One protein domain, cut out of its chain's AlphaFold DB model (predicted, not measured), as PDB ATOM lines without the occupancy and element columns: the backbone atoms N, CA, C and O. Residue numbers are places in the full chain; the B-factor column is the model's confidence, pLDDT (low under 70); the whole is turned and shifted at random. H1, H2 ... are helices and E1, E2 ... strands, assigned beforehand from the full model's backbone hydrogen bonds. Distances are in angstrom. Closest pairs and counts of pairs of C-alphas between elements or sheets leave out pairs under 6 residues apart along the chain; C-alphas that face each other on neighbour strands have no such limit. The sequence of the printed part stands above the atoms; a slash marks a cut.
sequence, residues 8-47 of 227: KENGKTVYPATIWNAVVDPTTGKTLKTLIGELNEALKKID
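Overview. This is residues 8 to 47 of the 227 residues of an uncharacterized protein of Bacteroides sp. CAG:144 (UniProt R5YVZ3). This is a drawn-out piece with no compact core: a thin tail bearing the small strand E1 makes one end, the long helix H2 makes the other, and the single short turn of H1 touches the beginning of H2 between them. The link from H1 to H2, residues 23 to 31, loops out to one side and folds back to H2, while residues 9 to 15 and residues 37 to 47 stand free at the two ends. The printed part has 40 residues, with one named strand and two named helices in the order E1, H1, H2, and its class is mostly helix. The whole is extended, with a radius of gyration of the C-alphas of 14.7 A, and the C-alphas span 50 by 20 by 10 A.

Along the chain. Start at C-alpha 8, at (37.076, 24.035, -5.429), where the printed part begins. Find C-alpha 12 at (36.875, 28.994, -2.773); there the strand E1 begins, residues 12 to 14, 6.1 A from first to last C-alpha. Further along, the helix H1 takes residues 19 to 22, 5.0 A from first to last C-alpha. Then look at C-alpha 32 at (19.513, 11.807, 6.628), where the helix H2 begins; it takes residues 32 to 46, 20.9 A from first to last C-alpha, and ends at C-alpha 46 at (7.207, 5.582, 22.363).

Arrangement. Look first at residues 8 to 9, which pair with residues 12 to 13 of E1 in a short antiparallel pairing. E1 pairs with no named strand. A tight link of 4 residues leads on to H1, yet E1 and H1 are apart, and so are E1 and H2. Next compare Trp 20 with Lys 33: their C-alphas, the closest of H1 and H2, are 5.1 A apart. The two helices touch, H2 with residues 32 to 33 alone, and their centres are 16.2 A apart. Along H2 you will find each pair of O i and N i+4 within hydrogen-bond range; H1, with 4 residues, is too short for such a pair, but its one pair of O i and N i+3 is within range.

Size, cuts and confidence. Measure the full length from Gly 11 to Asp 47, whose C-alphas are the two farthest apart, at 50.3 A. The printed part has no cut, and neither link is long: the one from H1 to H2, with 9 residues, is short. In the B-factor column the mean pLDDT of the printed part is 76.2; the model's confidence is low, under 70, at residues 8 to 9, 12 to 18 and 45 to 47.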
ATOM      1  N   LYS A   8      36.861  22.591  -5.282       63.00
ATOM      2  CA  LYS A   8      37.076  24.035  -5.429       63.00
ATOM      3  C   LYS A   8      36.078  24.567  -6.442       63.00
ATOM      4  O   LYS A   8      36.023  24.054  -7.553       63.00
ATOM      5  N   GLU A   9      35.348  25.607  -6.065       63.47
ATOM      6  CA  GLU A   9      34.416  26.318  -6.940       63.47
ATOM      7  C   GLU A   9      34.756  27.812  -6.866       63.47
ATOM      8  O   GLU A   9      34.879  28.368  -5.773       63.47
ATOM      9  N   ASN A  10      35.030  28.440  -8.015       72.56
ATOM     10  CA  ASN A  10      35.450  29.847  -8.132       72.56
ATOM     11  C   ASN A  10      36.557  30.274  -7.145       72.56
ATOM     12  O   ASN A  10      36.494  31.329  -6.518       72.56
ATOM     13  N   GLY A  11      37.577  29.429  -6.968       71.19
ATOM     14  CA  GLY A  11      38.723  29.718  -6.095       71.19
ATOM     15  C   GLY A  11      38.468  29.527  -4.593       71.19
ATOM     16  O   GLY A  11      39.424  29.525  -3.816       71.19
ATOM     17  N   LYS A  12      37.222  29.278  -4.168       60.59
ATOM     18  CA  LYS A  12      36.875  28.994  -2.773       60.59
ATOM     19  C   LYS A  12      36.933  27.489  -2.510       60.59
ATOM     20  O   LYS A  12      36.480  26.677  -3.316       60.59
ATOM     21  N   THR A  13      37.511  27.100  -1.372       65.56
ATOM     22  CA  THR A  13      37.466  25.702  -0.923       65.56
ATOM     23  C   THR A  13      36.056  25.404  -0.431       65.56
ATOM     24  O   THR A  13      35.613  25.994   0.553       65.56
ATOM     25  N   VAL A  14      35.361  24.496  -1.111       61.88
ATOM     26  CA  VAL A  14      34.043  24.012  -0.709       61.88
ATOM     27  C   VAL A  14      34.252  22.713   0.057       61.88
ATOM     28  O   VAL A  14      34.795  21.732  -0.464       61.88
ATOM     29  N   TYR A  15      33.863  22.719   1.328       61.75
ATOM     30  CA  TYR A  15      33.827  21.497   2.115       61.75
ATOM     31  C   TYR A  15      32.597  20.708   1.673       61.75
ATOM     32  O   TYR A  15      31.489  21.238   1.765       61.75
ATOM     33  N   PRO A  16      32.757  19.475   1.170       61.56
ATOM     34  CA  PRO A  16      31.611  18.635   0.878       61.56
ATOM     35  C   PRO A  16      30.777  18.488   2.148       61.56
ATOM     36  O   PRO A  16      31.320  18.303   3.242       61.56
ATOM     37  N   ALA A  17      29.462  18.616   1.992       61.50
ATOM     38  CA  ALA A  17      28.524  18.398   3.075       61.50
ATOM     39  C   ALA A  17      28.859  17.062   3.759       61.50
ATOM     40  O   ALA A  17      29.110  16.054   3.093       61.50
ATOM     41  N   THR A  18      28.903  17.051   5.093       66.94
ATOM     42  CA  THR A  18      29.005  15.798   5.856       66.94
ATOM     43  C   THR A  18      27.934  14.837   5.348       66.94
ATOM     44  O   THR A  18      26.835  15.304   5.060       66.94
ATOM     45  N   ILE A  19      28.210  13.529   5.269       70.25
ATOM     46  CA  ILE A  19      27.287  12.513   4.708       70.25
ATOM     47  C   ILE A  19      25.834  12.722   5.187       70.25
ATOM     48  O   ILE A  19      24.902  12.688   4.391       70.25
ATOM     49  N   TRP A  20      25.667  13.076   6.463       72.12
ATOM     50  CA  TRP A  20      24.414  13.444   7.129       72.12
ATOM     51  C   TRP A  20      23.549  14.506   6.422       72.12
ATOM     52  O   TRP A  20      22.326  14.433   6.493       72.12
ATOM     53  N   ASN A  21      24.167  15.478   5.752       74.19
ATOM     54  CA  ASN A  21      23.503  16.565   5.026       74.19
ATOM     55  C   ASN A  21      23.514  16.343   3.501       74.19
ATOM     56  O   ASN A  21      22.810  17.049   2.789       74.19
ATOM     57  N   ALA A  22      24.346  15.422   3.000       71.50
ATOM     58  CA  ALA A  22      24.524  15.169   1.568       71.50
ATOM     59  C   ALA A  22      23.561  14.102   1.027       71.50
ATOM     60  O   ALA A  22      23.218  14.122  -0.152       71.50
ATOM     61  N   VAL A  23      23.146  13.160   1.879       79.62
ATOM     62  CA  VAL A  23      22.183  12.116   1.516       79.62
ATOM     63  C   VAL A  23      20.775  12.662   1.713       79.62
ATOM     64  O   VAL A  23      20.375  12.959   2.842       79.62
ATOM     65  N   VAL A  24      20.052  12.800   0.604       82.19
ATOM     66  CA  VAL A  24      18.682  13.312   0.544       82.19
ATOM     67  C   VAL A  24      17.775  12.216   0.005       82.19
ATOM     68  O   VAL A  24      18.081  11.599  -1.014       82.19
ATOM     69  N   ASP A  25      16.667  11.975   0.696       80.75
ATOM     70  CA  ASP A  25      15.615  11.088   0.223       80.75
ATOM     71  C   ASP A  25      14.932  11.712  -1.016       80.75
ATOM     72  O   ASP A  25      14.443  12.843  -0.936       80.75
ATOM     73  N   PRO A  26      14.898  11.022  -2.169       79.12
ATOM     74  CA  PRO A  26      14.416  11.598  -3.425       79.12
ATOM     75  C   PRO A  26      12.894  11.785  -3.474       79.12
ATOM     76  O   PRO A  26      12.398  12.491  -4.348       79.12
ATOM     77  N   THR A  27      12.145  11.164  -2.561       83.81
ATOM     78  CA  THR A  27      10.679  11.229  -2.515       83.81
ATOM     79  C   THR A  27      10.198  12.335  -1.582       83.81
ATOM     80  O   THR A  27       9.227  13.026  -1.877       83.81
ATOM     81  N   THR A  28      10.880  12.523  -0.455       82.50
ATOM     82  CA  THR A  28      10.486  13.452   0.614       82.50
ATOM     83  C   THR A  28      11.359  14.703   0.681       82.50
ATOM     84  O   THR A  28      11.010  15.650   1.383       82.50
ATOM     85  N   GLY A  29      12.505  14.719  -0.007       85.50
ATOM     86  CA  GLY A  29      13.468  15.823   0.020       85.50
ATOM     87  C   GLY A  29      14.187  15.994   1.363       85.50
ATOM     88  O   GLY A  29      14.903  16.977   1.563       85.50
ATOM     89  N   LYS A  30      14.005  15.065   2.311       86.38
ATOM     90  CA  LYS A  30      14.596  15.148   3.649       86.38
ATOM     91  C   LYS A  30      16.034  14.651   3.647       86.38
ATOM     92  O   LYS A  30      16.365  13.653   3.013       86.38
ATOM     93  N   THR A  31      16.888  15.324   4.412       88.44
ATOM     94  CA  THR A  31      18.253  14.842   4.657       88.44
ATOM     95  C   THR A  31      18.250  13.687   5.658       88.44
ATOM     96  O   THR A  31      17.368  13.603   6.520       88.44
ATOM     97  N   LEU A  32      19.286  12.847   5.620       85.94
ATOM     98  CA  LEU A  32      19.513  11.807   6.628       85.94
ATOM     99  C   LEU A  32      19.511  12.374   8.064       85.94
ATOM    100  O   LEU A  32      18.957  11.760   8.976       85.94
ATOM    101  N   LYS A  33      20.068  13.577   8.267       86.19
ATOM    102  CA  LYS A  33      20.041  14.288   9.556       86.19
ATOM    103  C   LYS A  33      18.618  14.575  10.042       86.19
ATOM    104  O   LYS A  33      18.331  14.388  11.222       86.19
ATOM    105  N   THR A  34      17.740  15.025   9.146       89.12
ATOM    106  CA  THR A  34      16.336  15.321   9.464       89.12
ATOM    107  C   THR A  34      15.587  14.052   9.860       89.12
ATOM    108  O   THR A  34      14.928  14.039  10.894       89.12
ATOM    109  N   LEU A  35      15.751  12.969   9.096       89.06
ATOM    110  CA  LEU A  35      15.093  11.686   9.364       89.06
ATOM    111  C   LEU A  35      15.511  11.082  10.712       89.06
ATOM    112  O   LEU A  35      14.663  10.597  11.455       89.06
ATOM    113  N   ILE A  36      16.797  11.154  11.069       89.44
ATOM    114  CA  ILE A  36      17.284  10.679  12.376       89.44
ATOM    115  C   ILE A  36      16.740  11.545  13.520       89.44
ATOM    116  O   ILE A  36      16.390  11.018  14.574       89.44
ATOM    117  N   GLY A  37      16.629  12.862  13.320       89.88
ATOM    118  CA  GLY A  37      15.979  13.755  14.283       89.88
ATOM    119  C   GLY A  37      14.513  13.388  14.513       89.88
ATOM    120  O   GLY A  37      14.091  13.227  15.653       89.88
ATOM    121  N   GLU A  38      13.757  13.180  13.435       90.88
ATOM    122  CA  GLU A  38      12.352  12.765  13.495       90.88
ATOM    123  C   GLU A  38      12.176  11.390  14.149       90.88
ATOM    124  O   GLU A  38      11.280  11.220  14.974       90.88
ATOM    125  N   LEU A  39      13.052  10.426  13.843       88.88
ATOM    126  CA  LEU A  39      13.049   9.106  14.472       88.88
ATOM    127  C   LEU A  39      13.327   9.202  15.975       88.88
ATOM    128  O   LEU A  39      12.627   8.571  16.758       88.88
ATOM    129  N   ASN A  40      14.302  10.009  16.395       86.62
ATOM    130  CA  ASN A  40      14.594  10.214  17.815       86.62
ATOM    131  C   ASN A  40      13.414  10.865  18.552       86.62
ATOM    132  O   ASN A  40      13.099  10.467  19.670       86.62
ATOM    133  N   GLU A  41      12.729  11.826  17.930       84.44
ATOM    134  CA  GLU A  41      11.513  12.422  18.499       84.44
ATOM    135  C   GLU A  41      10.333  11.440  18.527       84.44
ATOM    136  O   GLU A  41       9.539  11.459  19.466       84.44
ATOM    137  N   ALA A  42      10.221  10.548  17.542       82.25
ATOM    138  CA  ALA A  42       9.239   9.468  17.558       82.25
ATOM    139  C   ALA A  42       9.549   8.434  18.655       82.25
ATOM    140  O   ALA A  42       8.647   8.046  19.392       82.25
ATOM    141  N   LEU A  43      10.815   8.045  18.828       80.25
ATOM    142  CA  LEU A  43      11.263   7.109  19.863       80.25
ATOM    143  C   LEU A  43      11.051   7.660  21.276       80.25
ATOM    144  O   LEU A  43      10.592   6.926  22.145       80.25
ATOM    145  N   LYS A  44      11.272   8.961  21.499       72.12
ATOM    146  CA  LYS A  44      10.930   9.618  22.775       72.12
ATOM    147  C   LYS A  44       9.433   9.562  23.097       72.12
ATOM    148  O   LYS A  44       9.067   9.539  24.263       72.12
ATOM    149  N   LYS A  45       8.566   9.547  22.080       66.25
ATOM    150  CA  LYS A  45       7.105   9.430  22.249       66.25
ATOM    151  C   LYS A  45       6.633   7.989  22.445       66.25
ATOM    152  O   LYS A  45       5.489   7.786  22.837       66.25
ATOM    153  N   ILE A  46       7.486   7.008  22.146       65.56
ATOM    154  CA  ILE A  46       7.207   5.582  22.363       65.56
ATOM    155  C   ILE A  46       7.427   5.199  23.839       65.56
ATOM    156  O   ILE A  46       6.912   4.176  24.286       65.56
ATOM    157  N   ASP A  47       8.106   6.041  24.621       55.81
ATOM    158  CA  ASP A  47       8.304   5.816  26.050       55.81
ATOM    159  C   ASP A  47       6.986   6.039  26.833       55.81
ATOM    160  O   ASP A  47       6.416   7.131  26.868       55.81
TER     161      ASP A  47